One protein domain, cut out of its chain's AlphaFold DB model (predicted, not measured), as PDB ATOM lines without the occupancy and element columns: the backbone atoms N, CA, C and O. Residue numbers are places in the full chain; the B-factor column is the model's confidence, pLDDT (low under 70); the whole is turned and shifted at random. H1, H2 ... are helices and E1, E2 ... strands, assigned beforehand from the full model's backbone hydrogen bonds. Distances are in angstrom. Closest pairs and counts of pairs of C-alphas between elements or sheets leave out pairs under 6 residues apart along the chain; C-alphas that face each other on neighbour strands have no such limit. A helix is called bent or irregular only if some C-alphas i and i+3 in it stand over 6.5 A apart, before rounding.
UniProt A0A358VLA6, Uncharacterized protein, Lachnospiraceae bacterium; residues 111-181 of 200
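Overview. This is residues 111 to 181 of the 200 residues of an uncharacterized protein of Lachnospiraceae bacterium (UniProt A0A358VLA6). A long hairpin of two strands, E1 and E2, gains a short third strand, E3, beside the first half of E2, and one irregular, kinked helix, H1, only grazes this small sheet. The hairpin runs along the longest axis. The printed part has 71 residues, with three named strands followed by one named helix; the sheet's order is E1, E2, E3, all antiparallel, a meander, each strand the antiparallel neighbour of the one before. The class is mixed, helices and strands; the whole is compact, with a radius of gyration of the C-alphas of 11.6 A and spans of 33 by 22 by 21 A.

Arrangement. E1, residues 118 to 126, bends by 63 degrees at residue 121 and is an edge strand. It forms a hairpin with E2, residues 132 to 139, the inner strand, at 161 degrees; N 119 and O 138 are 2.9 A apart, within hydrogen-bond range, and so are N 134 and O 124, at 2.8 A. Residues 138 to 139 of E2 also pair, antiparallel, with residues 142 to 143. E2 forms a second hairpin with the edge strand E3, residues 147 to 149, at 155 degrees; N 133 and O 149 are 2.8 A apart. H1, residues 159 to 180, is on the sheet but only grazes it, with residues 160 to 180. H1 and E2 are near each other, with 5 pairs of C-alphas within 10 A. The closest C-alphas of E3 and H1 are those of Leu 149 and Phe 180, 7.6 A apart. H1 is irregular, with C-alphas 163 and 166 8.7 A apart, and has a kink of 99 degrees near residue 174; 10 of 18 O i to N i+4 pairs and 12 of 19 O i to N i+3 pairs are within hydrogen-bond range.

Along the chain. E1 begins at C-alpha 118 (-12.759, 51.755, 35.005) and is 22.1 A long; E2 is 21.5 A and E3 6.4 A. H1 is 20.9 A from first to last C-alpha and ends at C-alpha 180 (-23.302, 42.852, 48.811).

Size, cuts and confidence. The C-alphas farthest apart, those of Lys 116 and Pro 129, are 33.2 A apart. The printed part has no cut; the link E1 to E2 is tight, and E2 to E3 and E3 to H1 are short. Residues 152 to 165 and 179 to 181 have pLDDT under 70.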
ATOM      1  N   THR A 111     -26.319  48.136  37.144       79.25
ATOM      2  CA  THR A 111     -25.937  49.143  36.147       79.25
ATOM      3  C   THR A 111     -24.442  49.053  35.832       79.25
ATOM      4  O   THR A 111     -23.673  48.444  36.571       79.25
ATOM      5  N   MET A 112     -24.050  49.589  34.673       81.69
ATOM      6  CA  MET A 112     -22.698  49.478  34.112       81.69
ATOM      7  C   MET A 112     -22.159  50.869  33.779       81.69
ATOM      8  O   MET A 112     -21.950  51.222  32.619       81.69
ATOM      9  N   SER A 113     -21.993  51.694  34.808       83.19
ATOM     10  CA  SER A 113     -21.452  53.050  34.669       83.19
ATOM     11  C   SER A 113     -19.919  53.056  34.687       83.19
ATOM     12  O   SER A 113     -19.295  52.244  35.360       83.19
ATOM     13  N   ALA A 114     -19.289  53.966  33.943       85.00
ATOM     14  CA  ALA A 114     -17.833  54.120  33.954       85.00
ATOM     15  C   ALA A 114     -17.363  55.003  35.126       85.00
ATOM     16  O   ALA A 114     -18.070  55.921  35.544       85.00
ATOM     17  N   TYR A 115     -16.145  54.771  35.621       83.19
ATOM     18  CA  TYR A 115     -15.555  55.522  36.732       83.19
ATOM     19  C   TYR A 115     -14.027  55.618  36.625       83.19
ATOM     20  O   TYR A 115     -13.345  54.610  36.680       83.19
ATOM     21  N   LYS A 116     -13.458  56.829  36.501       82.44
ATOM     22  CA  LYS A 116     -11.994  57.083  36.529       82.44
ATOM     23  C   LYS A 116     -11.151  56.035  35.753       82.44
ATOM     24  O   LYS A 116     -10.217  55.454  36.296       82.44
ATOM     25  N   GLY A 117     -11.508  55.763  34.494       78.25
ATOM     26  CA  GLY A 117     -10.810  54.787  33.637       78.25
ATOM     27  C   GLY A 117     -11.247  53.327  33.809       78.25
ATOM     28  O   GLY A 117     -10.911  52.509  32.958       78.25
ATOM     29  N   PHE A 118     -12.029  53.011  34.843       81.25
ATOM     30  CA  PHE A 118     -12.759  51.755  35.005       81.25
ATOM     31  C   PHE A 118     -13.988  51.765  34.094       81.25
ATOM     32  O   PHE A 118     -14.903  52.574  34.275       81.25
ATOM     33  N   ILE A 119     -14.008  50.881  33.102       85.94
ATOM     34  CA  ILE A 119     -15.113  50.746  32.154       85.94
ATOM     35  C   ILE A 119     -15.665  49.331  32.296       85.94
ATOM     36  O   ILE A 119     -15.002  48.371  31.890       85.94
ATOM     37  N   PRO A 120     -16.857  49.180  32.884       84.19
ATOM     38  CA  PRO A 120     -17.440  47.874  33.117       84.19
ATOM     39  C   PRO A 120     -17.929  47.270  31.793       84.19
ATOM     40  O   PRO A 120     -18.493  47.971  30.955       84.19
ATOM     41  N   SER A 121     -17.727  45.968  31.591       87.50
ATOM     42  CA  SER A 121     -18.107  45.267  30.354       87.50
ATOM     43  C   SER A 121     -19.233  44.256  30.564       87.50
ATOM     44  O   SER A 121     -20.166  44.192  29.764       87.50
ATOM     45  N   LYS A 122     -19.193  43.484  31.656       88.81
ATOM     46  CA  LYS A 122     -20.217  42.484  31.990       88.81
ATOM     47  C   LYS A 122     -20.309  42.257  33.499       88.81
ATOM     48  O   LYS A 122     -19.291  42.209  34.174       88.81
ATOM     49  N   ILE A 123     -21.515  42.014  34.011       86.44
ATOM     50  CA  ILE A 123     -21.732  41.435  35.347       86.44
ATOM     51  C   ILE A 123     -22.338  40.051  35.175       86.44
ATOM     52  O   ILE A 123     -23.193  39.856  34.313       86.44
ATOM     53  N   THR A 124     -21.881  39.079  35.956       87.81
ATOM     54  CA  THR A 124     -22.430  37.716  35.991       87.81
ATOM     55  C   THR A 124     -22.661  37.293  37.434       87.81
ATOM     56  O   THR A 124     -21.792  37.489  38.278       87.81
ATOM     57  N   LEU A 125     -23.822  36.698  37.704       86.00
ATOM     58  CA  LEU A 125     -24.131  36.089  38.994       86.00
ATOM     59  C   LEU A 125     -23.860  34.585  38.941       86.00
ATOM     60  O   LEU A 125     -24.429  33.875  38.112       86.00
ATOM     61  N   CYS A 126     -23.030  34.100  39.856       86.81
ATOM     62  CA  CYS A 126     -22.760  32.683  40.043       86.81
ATOM     63  C   CYS A 126     -23.416  32.240  41.347       86.81
ATOM     64  O   CYS A 126     -23.097  32.763  42.406       86.81
ATOM     65  N   PHE A 127     -24.345  31.290  41.282       81.00
ATOM     66  CA  PHE A 127     -25.145  30.866  42.438       81.00
ATOM     67  C   PHE A 127     -24.685  29.545  43.067       81.00
ATOM     68  O   PHE A 127     -25.161  29.189  44.146       81.00
ATOM     69  N   LYS A 128     -23.755  28.828  42.423       83.31
ATOM     70  CA  LYS A 128     -23.188  27.554  42.882       83.31
ATOM     71  C   LYS A 128     -21.689  27.464  42.566       83.31
ATOM     72  O   LYS A 128     -21.291  27.941  41.504       83.31
ATOM     73  N   PRO A 129     -20.887  26.795  43.419       77.38
ATOM     74  CA  PRO A 129     -21.262  26.262  44.741       77.38
ATOM     75  C   PRO A 129     -21.487  27.375  45.781       77.38
ATOM     76  O   PRO A 129     -22.402  27.292  46.601       77.38
ATOM     77  N   VAL A 130     -20.719  28.460  45.662       80.69
ATOM     78  CA  VAL A 130     -20.807  29.681  46.472       80.69
ATOM     79  C   VAL A 130     -21.500  30.772  45.661       80.69
ATOM     80  O   VAL A 130     -21.318  30.850  44.446       80.69
ATOM     81  N   PHE A 131     -22.301  31.614  46.321       81.50
ATOM     82  CA  PHE A 131     -22.871  32.787  45.659       81.50
ATOM     83  C   PHE A 131     -21.801  33.872  45.495       81.50
ATOM     84  O   PHE A 131     -21.297  34.388  46.492       81.50
ATOM     85  N   CYS A 132     -21.466  34.226  44.256       83.69
ATOM     86  CA  CYS A 132     -20.546  35.314  43.946       83.69
ATOM     87  C   CYS A 132     -21.001  36.128  42.731       83.69
ATOM     88  O   CYS A 132     -21.806  35.692  41.904       83.69
ATOM     89  N   ILE A 133     -20.480  37.347  42.647       84.19
ATOM     90  CA  ILE A 133     -20.744  38.306  41.583       84.19
ATOM     91  C   ILE A 133     -19.425  38.551  40.864       84.19
ATOM     92  O   ILE A 133     -18.485  39.071  41.457       84.19
ATOM     93  N   CYS A 134     -19.361  38.182  39.591       87.06
ATOM     94  CA  CYS A 134     -18.197  38.423  38.750       87.06
ATOM     95  C   CYS A 134     -18.420  39.692  37.934       87.06
ATOM     96  O   CYS A 134     -19.346  39.765  37.120       87.06
ATOM     97  N   PHE A 135     -17.554  40.674  38.142       84.75
ATOM     98  CA  PHE A 135     -17.606  41.972  37.500       84.75
ATOM     99  C   PHE A 135     -16.421  42.114  36.541       84.75
ATOM    100  O   PHE A 135     -15.272  42.258  36.954       84.75
ATOM    101  N   TYR A 136     -16.708  42.069  35.246       87.25
ATOM    102  CA  TYR A 136     -15.730  42.191  34.172       87.25
ATOM    103  C   TYR A 136     -15.597  43.658  33.769       87.25
ATOM    104  O   TYR A 136     -16.600  44.372  33.658       87.25
ATOM    105  N   PHE A 137     -14.367  44.112  33.545       86.06
ATOM    106  CA  PHE A 137     -14.081  45.509  33.242       86.06
ATOM    107  C   PHE A 137     -12.763  45.673  32.483       86.06
ATOM    108  O   PHE A 137     -11.923  44.776  32.433       86.06
ATOM    109  N   THR A 138     -12.586  46.858  31.912       86.75
ATOM    110  CA  THR A 138     -11.289  47.339  31.438       86.75
ATOM    111  C   THR A 138     -10.841  48.510  32.303       86.75
ATOM    112  O   THR A 138     -11.669  49.265  32.821       86.75
ATOM    113  N   LEU A 139      -9.531  48.668  32.456       85.12
ATOM    114  CA  LEU A 139      -8.919  49.818  33.100       85.12
ATOM    115  C   LEU A 139      -8.017  50.521  32.098       85.12
ATOM    116  O   LEU A 139      -7.081  49.918  31.580       85.12
ATOM    117  N   ASN A 140      -8.303  51.790  31.808       85.00
ATOM    118  CA  ASN A 140      -7.567  52.568  30.806       85.00
ATOM    119  C   ASN A 140      -7.465  51.824  29.457       85.00
ATOM    120  O   ASN A 140      -6.422  51.832  28.808       85.00
ATOM    121  N   ASN A 141      -8.568  51.181  29.050       84.38
ATOM    122  CA  ASN A 141      -8.707  50.350  27.844       84.38
ATOM    123  C   ASN A 141      -7.915  49.029  27.837       84.38
ATOM    124  O   ASN A 141      -7.814  48.396  26.788       84.38
ATOM    125  N   VAL A 142      -7.387  48.585  28.980       85.31
ATOM    126  CA  VAL A 142      -6.746  47.271  29.127       85.31
ATOM    127  C   VAL A 142      -7.683  46.339  29.886       85.31
ATOM    128  O   VAL A 142      -8.134  46.678  30.981       85.31
ATOM    129  N   GLU A 143      -7.986  45.173  29.319       86.75
ATOM    130  CA  GLU A 143      -8.785  44.139  29.987       86.75
ATOM    131  C   GLU A 143      -8.115  43.696  31.290       86.75
ATOM    132  O   GLU A 143      -6.898  43.543  31.353       86.75
ATOM    133  N   GLN A 144      -8.915  43.570  32.345       84.44
ATOM    134  CA  GLN A 144      -8.454  43.165  33.667       84.44
ATOM    135  C   GLN A 144      -9.082  41.831  34.052       84.44
ATOM    136  O   GLN A 144     -10.155  41.470  33.561       84.44
ATOM    137  N   ASN A 145      -8.448  41.142  35.000       81.75
ATOM    138  CA  ASN A 145      -9.076  40.004  35.655       81.75
ATOM    139  C   ASN A 145     -10.404  40.438  36.305       81.75
ATOM    140  O   ASN A 145     -10.491  41.552  36.838       81.75
ATOM    141  N   PRO A 146     -11.447  39.590  36.274       83.88
ATOM    142  CA  PRO A 146     -12.742  39.950  36.831       83.88
ATOM    143  C   PRO A 146     -12.636  40.227  38.328       83.88
ATOM    144  O   PRO A 146     -12.014  39.468  39.071       83.88
ATOM    145  N   LEU A 147     -13.309  41.277  38.787       80.12
ATOM    146  CA  LEU A 147     -13.504  41.500  40.211       80.12
ATOM    147  C   LEU A 147     -14.572  40.522  40.709       80.12
ATOM    148  O   LEU A 147     -15.724  40.579  40.273       80.12
ATOM    149  N   ILE A 148     -14.189  39.622  41.612       81.88
ATOM    150  CA  ILE A 148     -15.098  38.649  42.222       81.88
ATOM    151  C   ILE A 148     -15.534  39.184  43.582       81.88
ATOM    152  O   ILE A 148     -14.714  39.386  44.473       81.88
ATOM    153  N   LEU A 149     -16.837  39.397  43.743       78.62
ATOM    154  CA  LEU A 149     -17.439  39.826  44.999       78.62
ATOM    155  C   LEU A 149     -18.217  38.661  45.606       78.62
ATOM    156  O   LEU A 149     -19.139  38.128  44.986       78.62
ATOM    157  N   ILE A 150     -17.868  38.286  46.832       77.12
ATOM    158  CA  ILE A 150     -18.621  37.314  47.624       77.12
ATOM    159  C   ILE A 150     -19.376  38.103  48.696       77.12
ATOM    160  O   ILE A 150     -18.743  38.750  49.532       77.12
ATOM    161  N   PRO A 151     -20.718  38.095  48.693       72.19
ATOM    162  CA  PRO A 151     -21.487  38.830  49.688       72.19
ATOM    163  C   PRO A 151     -21.132  38.432  51.115       72.19
ATOM    164  O   PRO A 151     -20.980  37.248  51.408       72.19
ATOM    165  N   GLY A 152     -21.054  39.417  52.006       65.44
ATOM    166  CA  GLY A 152     -20.639  39.192  53.392       65.44
ATOM    167  C   GLY A 152     -19.119  39.176  53.585       65.44
ATOM    168  O   GLY A 152     -18.659  39.202  54.724       65.44
ATOM    169  N   GLN A 153     -18.335  39.164  52.503       68.81
ATOM    170  CA  GLN A 153     -16.883  39.288  52.570       68.81
ATOM    171  C   GLN A 153     -16.431  40.728  52.334       68.81
ATOM    172  O   GLN A 153     -17.108  41.540  51.696       68.81
ATOM    173  N   LYS A 154     -15.250  41.035  52.871       65.69
ATOM    174  CA  LYS A 154     -14.596  42.321  52.678       65.69
ATOM    175  C   LYS A 154     -14.180  42.463  51.218       65.69
ATOM    176  O   LYS A 154     -13.524  41.588  50.663       65.69
ATOM    177  N   VAL A 155     -14.512  43.602  50.621       65.00
ATOM    178  CA  VAL A 155     -14.006  43.954  49.294       65.00
ATOM    179  C   VAL A 155     -12.602  44.516  49.456       65.00
ATOM    180  O   VAL A 155     -12.419  45.659  49.881       65.00
ATOM    181  N   GLU A 156     -11.591  43.716  49.136       58.44
ATOM    182  CA  GLU A 156     -10.228  44.221  49.053       58.44
ATOM    183  C   GLU A 156     -10.035  44.928  47.713       58.44
ATOM    184  O   GLU A 156     -10.035  44.321  46.645       58.44
ATOM    185  N   CYS A 157      -9.915  46.255  47.766       54.97
ATOM    186  CA  CYS A 157      -9.597  47.040  46.582       54.97
ATOM    187  C   CYS A 157      -8.198  46.649  46.086       54.97
ATOM    188  O   CYS A 157      -7.236  46.661  46.863       54.97
ATOM    189  N   CYS A 158      -8.076  46.346  44.790       54.31
ATOM    190  CA  CYS A 158      -6.791  46.096  44.143       54.31
ATOM    191  C   CYS A 158      -5.807  47.238  44.456       54.31
ATOM    192  O   CYS A 158      -6.218  48.380  44.678       54.31
ATOM    193  N   SER A 159      -4.501  46.955  44.438       49.56
ATOM    194  CA  SER A 159      -3.425  47.928  44.716       49.56
ATOM    195  C   SER A 159      -3.598  49.278  43.999       49.56
ATOM    196  O   SER A 159      -3.285  50.312  44.581       49.56
ATOM    197  N   LEU A 160      -4.183  49.270  42.798       50.69
ATOM    198  CA  LEU A 160      -4.499  50.436  41.962       50.69
ATOM    199  C   LEU A 160      -5.548  51.407  42.546       50.69
ATOM    200  O   LEU A 160      -5.593  52.562  42.130       50.69
ATOM    201  N   TYR A 161      -6.375  50.974  43.503       56.28
ATOM    202  CA  TYR A 161      -7.456  51.779  44.097       56.28
ATOM    203  C   TYR A 161      -7.358  51.915  45.619       56.28
ATOM    204  O   TYR A 161      -8.248  52.503  46.234       56.28
ATOM    205  N   LYS A 162      -6.273  51.423  46.235       58.00
ATOM    206  CA  LYS A 162      -6.050  51.529  47.688       58.00
ATOM    207  C   LYS A 162      -6.103  52.971  48.200       58.00
ATOM    208  O   LYS A 162      -6.559  53.190  49.313       58.00
ATOM    209  N   GLU A 163      -5.700  53.947  47.386       50.03
ATOM    210  CA  GLU A 163      -5.718  55.370  47.760       50.03
ATOM    211  C   GLU A 163      -7.118  56.017  47.699       50.03
ATOM    212  O   GLU A 163      -7.313  57.080  48.274       50.03
ATOM    213  N   ASN A 164      -8.108  55.383  47.049       56.69
ATOM    214  CA  ASN A 164      -9.471  55.911  46.868       56.69
ATOM    215  C   ASN A 164     -10.556  54.857  47.163       56.69
ATOM    216  O   ASN A 164     -11.598  54.826  46.502       56.69
ATOM    217  N   SER A 165     -10.318  53.973  48.138       67.38
ATOM    218  CA  SER A 165     -11.203  52.836  48.431       67.38
ATOM    219  C   SER A 165     -12.653  53.263  48.675       67.38
ATOM    220  O   SER A 165     -13.568  52.632  48.157       67.38
ATOM    221  N   THR A 166     -12.878  54.374  49.380       71.44
ATOM    222  CA  THR A 166     -14.225  54.894  49.671       71.44
ATOM    223  C   THR A 166     -14.991  55.278  48.404       71.44
ATOM    224  O   THR A 166     -16.146  54.886  48.240       71.44
ATOM    225  N   ASP A 167     -14.350  55.986  47.469       75.31
ATOM    226  CA  ASP A 167     -14.995  56.375  46.211       75.31
ATOM    227  C   ASP A 167     -15.324  55.154  45.337       75.31
ATOM    228  O   ASP A 167     -16.329  55.151  44.623       75.31
ATOM    229  N   PHE A 168     -14.468  54.128  45.359       77.12
ATOM    230  CA  PHE A 168     -14.680  52.905  44.585       77.12
ATOM    231  C   PHE A 168     -15.822  52.059  45.160       77.12
ATOM    232  O   PHE A 168     -16.656  51.560  44.406       77.12
ATOM    233  N   ILE A 169     -15.928  51.951  46.486       77.19
ATOM    234  CA  ILE A 169     -17.083  51.303  47.120       77.19
ATOM    235  C   ILE A 169     -18.378  52.046  46.781       77.19
ATOM    236  O   ILE A 169     -19.374  51.422  46.414       77.19
ATOM    237  N   GLU A 170     -18.363  53.376  46.821       79.19
ATOM    238  CA  GLU A 170     -19.515  54.188  46.431       79.19
ATOM    239  C   GLU A 170     -19.880  54.009  44.949       79.19
ATOM    240  O   GLU A 170     -21.055  53.953  44.578       79.19
ATOM    241  N   PHE A 171     -18.883  53.833  44.083       81.69
ATOM    242  CA  PHE A 171     -19.109  53.436  42.701       81.69
ATOM    243  C   PHE A 171     -19.819  52.076  42.603       81.69
ATOM    244  O   PHE A 171     -20.835  51.968  41.917       81.69
ATOM    245  N   LEU A 172     -19.353  51.047  43.316       80.38
ATOM    246  CA  LEU A 172     -20.013  49.738  43.320       80.38
ATOM    247  C   LEU A 172     -21.462  49.841  43.837       80.38
ATOM    248  O   LEU A 172     -22.369  49.245  43.253       80.38
ATOM    249  N   ARG A 173     -21.716  50.667  44.864       79.50
ATOM    250  CA  ARG A 173     -23.074  50.957  45.363       79.50
ATOM    251  C   ARG A 173     -23.989  51.510  44.283       79.50
ATOM    252  O   ARG A 173     -25.084  50.984  44.094       79.50
ATOM    253  N   ARG A 174     -23.527  52.514  43.534       81.00
ATOM    254  CA  ARG A 174     -24.283  53.114  42.418       81.00
ATOM    255  C   ARG A 174     -24.583  52.121  41.297       81.00
ATOM    256  O   ARG A 174     -25.566  52.301  40.584       81.00
ATOM    257  N   ASN A 175     -23.782  51.062  41.179       77.81
ATOM    258  CA  ASN A 175     -24.006  49.974  40.229       77.81
ATOM    259  C   ASN A 175     -24.897  48.839  40.772       77.81
ATOM    260  O   ASN A 175     -25.008  47.785  40.148       77.81
ATOM    261  N   GLY A 176     -25.567  49.049  41.913       75.88
ATOM    262  CA  GLY A 176     -26.490  48.080  42.513       75.88
ATOM    263  C   GLY A 176     -25.800  46.982  43.327       75.88
ATOM    264  O   GLY A 176     -26.450  46.034  43.765       75.88
ATOM    265  N   LEU A 177     -24.489  47.100  43.561       76.88
ATOM    266  CA  LEU A 177     -23.705  46.105  44.304       76.88
ATOM    267  C   LEU A 177     -23.611  46.420  45.796       76.88
ATOM    268  O   LEU A 177     -23.099  45.607  46.557       76.88
ATOM    269  N   GLY A 178     -24.122  47.575  46.227       70.69
ATOM    270  CA  GLY A 178     -23.963  48.076  47.593       70.69
ATOM    271  C   GLY A 178     -24.439  47.120  48.678       70.69
ATOM    272  O   GLY A 178     -23.780  46.968  49.697       70.69
ATOM    273  N   GLN A 179     -25.540  46.425  48.412       65.19
ATOM    274  CA  GLN A 179     -26.136  45.428  49.301       65.19
ATOM    275  C   GLN A 179     -25.257  44.180  49.522       65.19
ATOM    276  O   GLN A 179     -25.505  43.381  50.415       65.19
ATOM    277  N   PHE A 180     -24.219  43.988  48.707       67.25
ATOM    278  CA  PHE A 180     -23.302  42.852  48.811       67.25
ATOM    279  C   PHE A 180     -21.960  43.220  49.447       67.25
ATOM    280  O   PHE A 180     -21.115  42.345  49.629       67.25
ATOM    281  N   ILE A 181     -21.757  44.496  49.777       67.44
ATOM    282  CA  ILE A 181     -20.498  45.018  50.302       67.44
ATOM    283  C   ILE A 181     -20.619  45.154  51.817       67.44
ATOM    284  O   ILE A 181     -21.530  45.813  52.318       67.44
TER     285      ILE A 181